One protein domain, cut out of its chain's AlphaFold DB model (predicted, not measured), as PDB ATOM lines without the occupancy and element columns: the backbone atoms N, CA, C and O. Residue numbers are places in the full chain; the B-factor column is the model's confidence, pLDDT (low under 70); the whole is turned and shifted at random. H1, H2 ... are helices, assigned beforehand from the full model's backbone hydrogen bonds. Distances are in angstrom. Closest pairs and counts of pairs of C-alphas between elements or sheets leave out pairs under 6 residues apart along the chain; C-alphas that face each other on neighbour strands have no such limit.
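AT A GLANCE: This is residues 91 to 172 of the 180 residues of an uncharacterized protein of Rhodospirillales bacterium (UniProt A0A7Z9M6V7). A long helix, H1, makes a corner at its far end with H2, while H3 lies beside the last part of H1 and runs opposite ways to it; the short H4 lies near the last residue of H2. Residues 91 to 98 stick out as an arm at the start of H1, and a long loop, residues 131 to 149, leads from H2 back to H3. The printed part has 82 residues with four named helices, H1 to H4 in chain order, and no named strand; its class is all helix. It is only just compact, close to loose, with a radius of gyration of the C-alphas of 13.6 A, and spans 44 by 33 by 19 A.

HOW THE PARTS SIT: Start from H1, residues 94 to 110: its residues 105 to 110 alone touch H3, residues 150 to 160, at a shallow tilt of 23 degrees, opposite ways, and the closest C-alphas, of Ala 109 and Glu 153, are 5.1 A apart. Look next at H2, residues 120 to 130, which H1 touches with residues 109 to 110 alone, about perpendicular at 79 degrees; the closest C-alphas, of Ile 110 and Gly 123, are 4.8 A apart. H2 and H3 only just touch, with 3 pairs of C-alphas within 8 A, the closest being Gly 123 and Gln 150 at 7.7 A. H4, residues 167 to 172, is close to H2 but not clearly touching, the closest C-alphas being Arg 130 and Asp 167 at 7.2 A; it is apart from H1 and H3. In H1, H2, H3 and H4 every O i to N i+4 pair is within hydrogen-bond range.

IN THESE COORDINATES: Find C-alpha 94 at (-43.725, -7.548, 15.603); from there H1 runs 24.6 A to C-alpha 110 at (-42.592, 1.372, 38.456). H2 measures 15.8 A, H3 15.1 A and H4 8.5 A, ending at C-alpha 172 at (-54.625, -17.095, 44.451).

THE WHOLE: The C-alphas farthest apart, of Ile 91 and Pro 142, are 44.7 A apart. The printed part has no cut; the link from H2 to H3 is long, the other two short. No printed residue is under 70 in pLDDT.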
ATOM      1  N   ILE A  91     -38.200 -16.598  17.995       86.38
ATOM      2  CA  ILE A  91     -39.142 -16.091  16.996       86.38
ATOM      3  C   ILE A  91     -39.166 -14.563  17.096       86.38
ATOM      4  O   ILE A  91     -39.667 -13.994  18.063       86.38
ATOM      5  N   LEU A  92     -38.584 -13.899  16.096       89.88
ATOM      6  CA  LEU A  92     -38.555 -12.441  15.998       89.88
ATOM      7  C   LEU A  92     -39.743 -11.962  15.163       89.88
ATOM      8  O   LEU A  92     -39.689 -11.983  13.934       89.88
ATOM      9  N   ASP A  93     -40.807 -11.536  15.835       91.25
ATOM     10  CA  ASP A  93     -41.990 -10.952  15.210       91.25
ATOM     11  C   ASP A  93     -42.309  -9.557  15.778       91.25
ATOM     12  O   ASP A  93     -41.696  -9.083  16.740       91.25
ATOM     13  N   GLU A  94     -43.281  -8.878  15.167       94.06
ATOM     14  CA  GLU A  94     -43.725  -7.548  15.603       94.06
ATOM     15  C   GLU A  94     -44.246  -7.548  17.046       94.06
ATOM     16  O   GLU A  94     -44.101  -6.554  17.758       94.06
ATOM     17  N   SER A  95     -44.792  -8.672  17.519       93.12
ATOM     18  CA  SER A  95     -45.307  -8.785  18.883       93.12
ATOM     19  C   SER A  95     -44.191  -8.736  19.928       93.12
ATOM     20  O   SER A  95     -44.407  -8.247  21.035       93.12
ATOM     21  N   LEU A  96     -42.988  -9.212  19.595       94.38
ATOM     22  CA  LEU A  96     -41.819  -9.119  20.465       94.38
ATOM     23  C   LEU A  96     -41.275  -7.685  20.537       94.38
ATOM     24  O   LEU A  96     -40.868  -7.232  21.607       94.38
ATOM     25  N   LEU A  97     -41.314  -6.952  19.420       94.00
ATOM     26  CA  LEU A  97     -40.949  -5.532  19.383       94.00
ATOM     27  C   LEU A  97     -41.955  -4.669  20.159       94.00
ATOM     28  O   LEU A  97     -41.549  -3.776  20.899       94.00
ATOM     29  N   ALA A  98     -43.252  -4.967  20.050       95.88
ATOM     30  CA  ALA A  98     -44.282  -4.320  20.861       95.88
ATOM     31  C   ALA A  98     -44.091  -4.627  22.357       95.88
ATOM     32  O   ALA A  98     -44.099  -3.720  23.185       95.88
ATOM     33  N   LEU A  99     -43.824  -5.894  22.696       96.75
ATOM     34  CA  LEU A  99     -43.552  -6.321  24.069       96.75
ATOM     35  C   LEU A  99     -42.353  -5.585  24.680       96.75
ATOM     36  O   LEU A  99     -42.411  -5.215  25.849       96.75
ATOM     37  N   HIS A 100     -41.288  -5.338  23.909       97.00
ATOM     38  CA  HIS A 100     -40.169  -4.514  24.369       97.00
ATOM     39  C   HIS A 100     -40.638  -3.135  24.846       97.00
ATOM     40  O   HIS A 100     -40.304  -2.752  25.965       97.00
ATOM     41  N   GLY A 101     -41.430  -2.427  24.035       97.75
ATOM     42  CA  GLY A 101     -41.957  -1.109  24.393       97.75
ATOM     43  C   GLY A 101     -42.835  -1.152  25.644       97.75
ATOM     44  O   GLY A 101     -42.632  -0.354  26.556       97.75
ATOM     45  N   ASN A 102     -43.742  -2.129  25.726       98.25
ATOM     46  CA  ASN A 102     -44.656  -2.277  26.861       98.25
ATOM     47  C   ASN A 102     -43.905  -2.554  28.176       98.25
ATOM     48  O   ASN A 102     -44.199  -1.943  29.202       98.25
ATOM     49  N   VAL A 103     -42.901  -3.442  28.153       98.25
ATOM     50  CA  VAL A 103     -42.077  -3.752  29.337       98.25
ATOM     51  C   VAL A 103     -41.258  -2.534  29.769       98.25
ATOM     52  O   VAL A 103     -41.184  -2.233  30.961       98.25
ATOM     53  N   THR A 104     -40.667  -1.805  28.819       98.38
ATOM     54  CA  THR A 104     -39.920  -0.575  29.114       98.38
ATOM     55  C   THR A 104     -40.828   0.502  29.717       98.38
ATOM     56  O   THR A 104     -40.416   1.161  30.671       98.38
ATOM     57  N   ASP A 105     -42.065   0.655  29.236       98.69
ATOM     58  CA  ASP A 105     -43.029   1.613  29.793       98.69
ATOM     59  C   ASP A 105     -43.495   1.223  31.208       98.69
ATOM     60  O   ASP A 105     -43.519   2.060  32.112       98.69
ATOM     61  N   CYS A 106     -43.745  -0.070  31.454       98.69
ATOM     62  CA  CYS A 106     -43.983  -0.579  32.808       98.69
ATOM     63  C   CYS A 106     -42.835  -0.210  33.756       98.69
ATOM     64  O   CYS A 106     -43.061   0.285  34.860       98.69
ATOM     65  N   ASN A 107     -41.592  -0.400  33.308       98.44
ATOM     66  CA  ASN A 107     -40.409  -0.038  34.082       98.44
ATOM     67  C   ASN A 107     -40.281   1.466  34.300       98.44
ATOM     68  O   ASN A 107     -39.847   1.879  35.374       98.44
ATOM     69  N   ALA A 108     -40.698   2.290  33.339       98.56
ATOM     70  CA  ALA A 108     -40.694   3.736  33.500       98.56
ATOM     71  C   ALA A 108     -41.622   4.198  34.635       98.56
ATOM     72  O   ALA A 108     -41.221   5.042  35.442       98.56
ATOM     73  N   ALA A 109     -42.817   3.610  34.728       98.69
ATOM     74  CA  ALA A 109     -43.779   3.887  35.791       98.69
ATOM     75  C   ALA A 109     -43.321   3.341  37.154       98.69
ATOM     76  O   ALA A 109     -43.292   4.068  38.149       98.69
ATOM     77  N   ILE A 110     -42.929   2.064  37.204       98.69
ATOM     78  CA  ILE A 110     -42.592   1.372  38.456       98.69
ATOM     79  C   ILE A 110     -41.293   1.916  39.043       98.69
ATOM     80  O   ILE A 110     -41.245   2.216  40.234       98.69
ATOM     81  N   PHE A 111     -40.261   2.111  38.219       98.56
ATOM     82  CA  PHE A 111     -38.977   2.631  38.684       98.56
ATOM     83  C   PHE A 111     -38.906   4.149  38.738       98.56
ATOM     84  O   PHE A 111     -37.840   4.674  39.035       98.56
ATOM     85  N   ASP A 112     -40.016   4.853  38.513       98.38
ATOM     86  CA  ASP A 112     -40.112   6.297  38.714       98.38
ATOM     87  C   ASP A 112     -39.151   7.119  37.837       98.38
ATOM     88  O   ASP A 112     -38.494   8.064  38.291       98.38
ATOM     89  N   VAL A 113     -39.046   6.766  36.553       97.88
ATOM     90  CA  VAL A 113     -38.145   7.451  35.605       97.88
ATOM     91  C   VAL A 113     -38.454   8.949  35.532       97.88
ATOM     92  O   VAL A 113     -37.532   9.767  35.513       97.88
ATOM     93  N   ALA A 114     -39.737   9.325  35.571       97.69
ATOM     94  CA  ALA A 114     -40.188  10.717  35.528       97.69
ATOM     95  C   ALA A 114     -39.626  11.582  36.672       97.69
ATOM     96  O   ALA A 114     -39.440  12.787  36.498       97.69
ATOM     97  N   ASN A 115     -39.301  10.976  37.818       97.81
ATOM     98  CA  ASN A 115     -38.705  11.660  38.965       97.81
ATOM     99  C   ASN A 115     -37.259  11.212  39.228       97.81
ATOM    100  O   ASN A 115     -36.764  11.345  40.350       97.81
ATOM    101  N   ASN A 116     -36.558  10.732  38.195       97.06
ATOM    102  CA  ASN A 116     -35.160  10.307  38.267       97.06
ATOM    103  C   ASN A 116     -34.932   9.192  39.306       97.06
ATOM    104  O   ASN A 116     -34.009   9.263  40.119       97.06
ATOM    105  N   PHE A 117     -35.795   8.175  39.270       97.06
ATOM    106  CA  PHE A 117     -35.704   6.939  40.049       97.06
ATOM    107  C   PHE A 117     -35.850   7.082  41.568       97.06
ATOM    108  O   PHE A 117     -35.519   6.157  42.310       97.06
ATOM    109  N   LYS A 118     -36.362   8.219  42.056       97.31
ATOM    110  CA  LYS A 118     -36.522   8.480  43.497       97.31
ATOM    111  C   LYS A 118     -37.426   7.468  44.197       97.31
ATOM    112  O   LYS A 118     -37.116   7.065  45.310       97.31
ATOM    113  N   GLY A 119     -38.516   7.070  43.549       97.50
ATOM    114  CA  GLY A 119     -39.486   6.109  44.061       97.50
ATOM    115  C   GLY A 119     -39.281   4.688  43.544       97.50
ATOM    116  O   GLY A 119     -40.231   3.908  43.548       97.50
ATOM    117  N   CYS A 120     -38.079   4.344  43.068       97.69
ATOM    118  CA  CYS A 120     -37.794   3.056  42.435       97.69
ATOM    119  C   CYS A 120     -38.122   1.860  43.345       97.69
ATOM    120  O   CYS A 120     -38.885   0.977  42.955       97.69
ATOM    121  N   ILE A 121     -37.618   1.857  44.584       98.00
ATOM    122  CA  ILE A 121     -37.859   0.757  45.530       98.00
ATOM    123  C   ILE A 121     -39.321   0.753  45.993       98.00
ATOM    124  O   ILE A 121     -39.980  -0.285  45.961       98.00
ATOM    125  N   SER A 122     -39.867   1.916  46.356       98.25
ATOM    126  CA  SER A 122     -41.266   2.030  46.782       98.25
ATOM    127  C   SER A 122     -42.266   1.653  45.687       98.25
ATOM    128  O   SER A 122     -43.344   1.165  46.006       98.25
ATOM    129  N   GLY A 123     -41.921   1.840  44.409       98.56
ATOM    130  CA  GLY A 123     -42.736   1.417  43.270       98.56
ATOM    131  C   GLY A 123     -42.798  -0.101  43.133       98.56
ATOM    132  O   GLY A 123     -43.880  -0.659  42.961       98.56
ATOM    133  N   VAL A 124     -41.664  -0.788  43.312       98.56
ATOM    134  CA  VAL A 124     -41.633  -2.258  43.411       98.56
ATOM    135  C   VAL A 124     -42.449  -2.731  44.612       98.56
ATOM    136  O   VAL A 124     -43.273  -3.634  44.481       98.56
ATOM    137  N   HIS A 125     -42.265  -2.104  45.777       98.62
ATOM    138  CA  HIS A 125     -43.030  -2.458  46.971       98.62
ATOM    139  C   HIS A 125     -44.531  -2.215  46.788       98.62
ATOM    140  O   HIS A 125     -45.327  -2.978  47.322       98.62
ATOM    141  N   GLU A 126     -44.938  -1.193  46.031       98.75
ATOM    142  CA  GLU A 126     -46.349  -0.950  45.724       98.75
ATOM    143  C   GLU A 126     -46.955  -2.107  44.928       98.75
ATOM    144  O   GLU A 126     -48.047  -2.564  45.261       98.75
ATOM    145  N   VAL A 127     -46.236  -2.643  43.942       98.62
ATOM    146  CA  VAL A 127     -46.676  -3.844  43.222       98.62
ATOM    147  C   VAL A 127     -46.756  -5.047  44.167       98.62
ATOM    148  O   VAL A 127     -47.789  -5.705  44.231       98.62
ATOM    149  N   LEU A 128     -45.730  -5.294  44.986       98.50
ATOM    150  CA  LEU A 128     -45.751  -6.386  45.975       98.50
ATOM    151  C   LEU A 128     -46.892  -6.238  46.997       98.50
ATOM    152  O   LEU A 128     -47.476  -7.231  47.437       98.50
ATOM    153  N   ARG A 129     -47.244  -5.000  47.356       98.50
ATOM    154  CA  ARG A 129     -48.378  -4.685  48.227       98.50
ATOM    155  C   ARG A 129     -49.709  -4.983  47.540       98.50
ATOM    156  O   ARG A 129     -50.587  -5.571  48.165       98.50
ATOM    157  N   ARG A 130     -49.864  -4.639  46.254       98.25
ATOM    158  CA  ARG A 130     -51.045  -5.015  45.443       98.25
ATOM    159  C   ARG A 130     -51.205  -6.528  45.336       98.25
ATOM    160  O   ARG A 130     -52.321  -7.030  45.407       98.25
ATOM    161  N   GLN A 131     -50.088  -7.246  45.247       98.06
ATOM    162  CA  GLN A 131     -50.046  -8.704  45.232       98.06
ATOM    163  C   GLN A 131     -50.356  -9.357  46.584       98.06
ATOM    164  O   GLN A 131     -50.506 -10.574  46.633       98.06
ATOM    165  N   GLY A 132     -50.439  -8.581  47.670       97.12
ATOM    166  CA  GLY A 132     -50.662  -9.081  49.028       97.12
ATOM    167  C   GLY A 132     -49.433  -9.719  49.681       97.12
ATOM    168  O   GLY A 132     -49.556 -10.306  50.751       97.12
ATOM    169  N   LEU A 133     -48.249  -9.610  49.065       97.06
ATOM    170  CA  LEU A 133     -46.991 -10.089  49.647       97.06
ATOM    171  C   LEU A 133     -46.457  -9.124  50.709       97.06
ATOM    172  O   LEU A 133     -45.800  -9.554  51.655       97.06
ATOM    173  N   PHE A 134     -46.703  -7.822  50.536       97.31
ATOM    174  CA  PHE A 134     -46.278  -6.760  51.450       97.31
ATOM    175  C   PHE A 134     -47.498  -6.059  52.064       97.31
ATOM    176  O   PHE A 134     -48.508  -5.846  51.399       97.31
ATOM    177  N   GLU A 135     -47.390  -5.626  53.321       96.69
ATOM    178  CA  GLU A 135     -48.442  -4.841  53.992       96.69
ATOM    179  C   GLU A 135     -48.381  -3.342  53.640       96.69
ATOM    180  O   GLU A 135     -49.364  -2.613  53.778       96.69
ATOM    181  N   GLY A 136     -47.233  -2.868  53.152       97.06
ATOM    182  CA  GLY A 136     -46.989  -1.466  52.841       97.06
ATOM    183  C   GLY A 136     -45.743  -1.274  51.987       97.06
ATOM    184  O   GLY A 136     -45.038  -2.223  51.657       97.06
ATOM    185  N   ILE A 137     -45.467  -0.020  51.636       97.81
ATOM    186  CA  ILE A 137     -44.379   0.350  50.715       97.81
ATOM    187  C   ILE A 137     -43.097   0.807  51.423       97.81
ATOM    188  O   ILE A 137     -42.277   1.518  50.845       97.81
ATOM    189  N   TRP A 138     -42.940   0.455  52.699       97.38
ATOM    190  CA  TRP A 138     -41.876   0.988  53.546       97.38
ATOM    191  C   TRP A 138     -40.488   0.589  53.042       97.38
ATOM    192  O   TRP A 138     -40.243  -0.566  52.699       97.38
ATOM    193  N   CYS A 139     -39.576   1.556  53.029       96.94
ATOM    194  CA  CYS A 139     -38.177   1.368  52.673       96.94
ATOM    195  C   CYS A 139     -37.288   1.533  53.915       96.94
ATOM    196  O   CYS A 139     -37.708   2.105  54.923       96.94
ATOM    197  N   LEU A 140     -36.035   1.059  53.843       96.38
ATOM    198  CA  LEU A 140     -35.058   1.246  54.928       96.38
ATOM    199  C   LEU A 140     -34.818   2.728  55.233       96.38
ATOM    200  O   LEU A 140     -34.650   3.104  56.391       96.38
ATOM    201  N   ASN A 141     -34.811   3.567  54.195       94.94
ATOM    202  CA  ASN A 141     -34.873   5.011  54.340       94.94
ATOM    203  C   ASN A 141     -36.349   5.442  54.412       94.94
ATOM    204  O   ASN A 141     -37.048   5.324  53.408       94.94
ATOM    205  N   PRO A 142     -36.832   6.006  55.534       93.31
ATOM    206  CA  PRO A 142     -38.231   6.420  55.661       93.31
ATOM    207  C   PRO A 142     -38.647   7.541  54.699       93.31
ATOM    208  O   PRO A 142     -39.836   7.748  54.479       93.31
ATOM    209  N   ASN A 143     -37.679   8.278  54.142       92.88
ATOM    210  CA  ASN A 143     -37.935   9.325  53.151       92.88
ATOM    211  C   ASN A 143     -38.075   8.772  51.723       92.88
ATOM    212  O   ASN A 143     -38.428   9.523  50.816       92.88
ATOM    213  N   GLU A 144     -37.760   7.495  51.506       95.00
ATOM    214  CA  GLU A 144     -37.944   6.824  50.224       95.00
ATOM    215  C   GLU A 144     -39.379   6.290  50.147       95.00
ATOM    216  O   GLU A 144     -39.772   5.348  50.836       95.00
ATOM    217  N   THR A 145     -40.189   6.977  49.346       96.94
ATOM    218  CA  THR A 145     -41.610   6.707  49.129       96.94
ATOM    219  C   THR A 145     -41.965   7.030  47.680       96.94
ATOM    220  O   THR A 145     -41.123   7.536  46.934       96.94
ATOM    221  N   LEU A 146     -43.207   6.756  47.278       98.25
ATOM    222  CA  LEU A 146     -43.658   7.058  45.925       98.25
ATOM    223  C   LEU A 146     -43.564   8.560  45.652       98.25
ATOM    224  O   LEU A 146     -44.047   9.385  46.436       98.25
ATOM    225  N   SER A 147     -42.982   8.913  44.511       98.25
ATOM    226  CA  SER A 147     -42.937  10.304  44.070       98.25
ATOM    227  C   SER A 147     -44.334  10.815  43.688       98.25
ATOM    228  O   SER A 147     -45.219  10.027  43.330       98.25
ATOM    229  N   PRO A 148     -44.556  12.145  43.697       98.12
ATOM    230  CA  PRO A 148     -45.785  12.725  43.170       98.12
ATOM    231  C   PRO A 148     -46.078  12.226  41.748       98.12
ATOM    232  O   PRO A 148     -45.223  12.287  40.868       98.12
ATOM    233  N   GLY A 149     -47.293  11.716  41.530       98.38
ATOM    234  CA  GLY A 149     -47.744  11.185  40.239       98.38
ATOM    235  C   GLY A 149     -47.361   9.728  39.953       98.38
ATOM    236  O   GLY A 149     -48.026   9.100  39.135       98.38
ATOM    237  N   GLN A 150     -46.389   9.143  40.661       98.69
ATOM    238  CA  GLN A 150     -45.923   7.778  40.380       98.69
ATOM    239  C   GLN A 150     -47.034   6.731  40.548       98.69
ATOM    240  O   GLN A 150     -47.172   5.848  39.711       98.69
ATOM    241  N   MET A 151     -47.877   6.853  41.584       98.62
ATOM    242  CA  MET A 151     -49.020   5.947  41.778       98.62
ATOM    243  C   MET A 151     -49.958   5.939  40.561       98.62
ATOM    244  O   MET A 151     -50.390   4.877  40.127       98.62
ATOM    245  N   ALA A 152     -50.233   7.114  39.986       98.81
ATOM    246  CA  ALA A 152     -51.102   7.233  38.819       98.81
ATOM    247  C   ALA A 152     -50.464   6.616  37.565       98.81
ATOM    248  O   ALA A 152     -51.168   6.012  36.758       98.81
ATOM    249  N   GLU A 153     -49.139   6.715  37.418       98.81
ATOM    250  CA  GLU A 153     -48.406   6.031  36.346       98.81
ATOM    251  C   GLU A 153     -48.403   4.509  36.530       98.81
ATOM    252  O   GLU A 153     -48.590   3.778  35.560       98.81
ATOM    253  N   ILE A 154     -48.268   4.016  37.766       98.81
ATOM    254  CA  ILE A 154     -48.414   2.585  38.061       98.81
ATOM    255  C   ILE A 154     -49.836   2.129  37.695       98.81
ATOM    256  O   ILE A 154     -50.002   1.160  36.958       98.81
ATOM    257  N   ASP A 155     -50.874   2.857  38.113       98.81
ATOM    258  CA  ASP A 155     -52.264   2.552  37.740       98.81
ATOM    259  C   ASP A 155     -52.491   2.564  36.224       98.81
ATOM    260  O   ASP A 155     -53.256   1.752  35.694       98.81
ATOM    261  N   ARG A 156     -51.816   3.471  35.511       98.75
ATOM    262  CA  ARG A 156     -51.863   3.555  34.053       98.75
ATOM    263  C   ARG A 156     -51.314   2.281  33.415       98.75
ATOM    264  O   ARG A 156     -52.037   1.675  32.631       98.75
ATOM    265  N   VAL A 157     -50.102   1.848  33.759       98.75
ATOM    266  CA  VAL A 157     -49.494   0.659  33.125       98.75
ATOM    267  C   VAL A 157     -50.234  -0.635  33.473       98.75
ATOM    268  O   VAL A 157     -50.334  -1.519  32.631       98.75
ATOM    269  N   TYR A 158     -50.851  -0.717  34.658       98.62
ATOM    270  CA  TYR A 158     -51.755  -1.819  35.014       98.62
ATOM    271  C   TYR A 158     -52.978  -1.918  34.092       98.62
ATOM    272  O   TYR A 158     -53.443  -3.017  33.790       98.62
ATOM    273  N   ARG A 159     -53.526  -0.774  33.667       98.56
ATOM    274  CA  ARG A 159     -54.676  -0.717  32.756       98.56
ATOM    275  C   ARG A 159     -54.264  -0.906  31.300       98.56
ATOM    276  O   ARG A 159     -55.012  -1.524  30.548       98.56
ATOM    277  N   ASP A 160     -53.133  -0.335  30.907       98.50
ATOM    278  CA  ASP A 160     -52.680  -0.324  29.519       98.50
ATOM    279  C   ASP A 160     -52.053  -1.680  29.118       98.50
ATOM    280  O   ASP A 160     -52.185  -2.076  27.961       98.50
ATOM    281  N   TYR A 161     -51.454  -2.417  30.071       97.81
ATOM    282  CA  TYR A 161     -50.805  -3.727  29.860       97.81
ATOM    283  C   TYR A 161     -51.232  -4.787  30.900       97.81
ATOM    284  O   TYR A 161     -50.395  -5.341  31.629       97.81
ATOM    285  N   PRO A 162     -52.537  -5.086  31.026       96.81
ATOM    286  CA  PRO A 162     -53.049  -5.991  32.055       96.81
ATOM    287  C   PRO A 162     -52.502  -7.423  31.938       96.81
ATOM    288  O   PRO A 162     -52.537  -8.167  32.913       96.81
ATOM    289  N   GLU A 163     -52.000  -7.818  30.770       95.69
ATOM    290  CA  GLU A 163     -51.402  -9.126  30.506       95.69
ATOM    291  C   GLU A 163     -49.979  -9.300  31.056       95.69
ATOM    292  O   GLU A 163     -49.508 -10.433  31.135       95.69
ATOM    293  N   LEU A 164     -49.287  -8.210  31.418       96.75
ATOM    294  CA  LEU A 164     -47.895  -8.270  31.884       96.75
ATOM    295  C   LEU A 164     -47.756  -8.505  33.391       96.75
ATOM    296  O   LEU A 164     -46.694  -8.946  33.831       96.75
ATOM    297  N   ASN A 165     -48.805  -8.246  34.175       97.19
ATOM    298  CA  ASN A 165     -48.803  -8.534  35.608       97.19
ATOM    299  C   ASN A 165     -49.334  -9.943  35.910       97.19
ATOM    300  O   ASN A 165     -50.089 -10.534  35.138       97.19
ATOM    301  N   ASP A 166     -48.961 -10.477  37.071       98.06
ATOM    302  CA  ASP A 166     -49.408 -11.789  37.547       98.06
ATOM    303  C   ASP A 166     -50.141 -11.726  38.894       98.06
ATOM    304  O   ASP A 166     -50.254 -12.734  39.594       98.06
ATOM    305  N   ASP A 167     -50.697 -10.567  39.246       98.19
ATOM    306  CA  ASP A 167     -51.247 -10.307  40.579       98.19
ATOM    307  C   ASP A 167     -52.344 -11.306  40.960       98.19
ATOM    308  O   ASP A 167     -52.346 -11.846  42.065       98.19
ATOM    309  N   ALA A 168     -53.243 -11.635  40.028       97.56
ATOM    310  CA  ALA A 168     -54.283 -12.640  40.256       97.56
ATOM    311  C   ALA A 168     -53.707 -14.047  40.496       97.56
ATOM    312  O   ALA A 168     -54.253 -14.821  41.287       97.56
ATOM    313  N   PHE A 169     -52.601 -14.389  39.826       98.06
ATOM    314  CA  PHE A 169     -51.901 -15.651  40.047       98.06
ATOM    315  C   PHE A 169     -51.242 -15.665  41.428       98.06
ATOM    316  O   PHE A 169     -51.400 -16.651  42.148       98.06
ATOM    317  N   VAL A 170     -50.564 -14.585  41.819       98.12
ATOM    318  CA  VAL A 170     -49.925 -14.465  43.135       98.12
ATOM    319  C   VAL A 170     -50.966 -14.531  44.252       98.12
ATOM    320  O   VAL A 170     -50.887 -15.432  45.087       98.12
ATOM    321  N   MET A 171     -52.003 -13.688  44.203       97.31
ATOM    322  CA  MET A 171     -53.068 -13.636  45.213       97.31
ATOM    323  C   MET A 171     -53.744 -14.995  45.431       97.31
ATOM    324  O   MET A 171     -53.964 -15.400  46.569       97.31
ATOM    325  N   LYS A 172     -54.019 -15.753  44.358       97.69
ATOM    326  CA  LYS A 172     -54.625 -17.095  44.451       97.69
ATOM    327  C   LYS A 172     -53.742 -18.113  45.190       97.69
ATOM    328  O   LYS A 172     -54.248 -19.133  45.655       97.69
TER     329      LYS A 172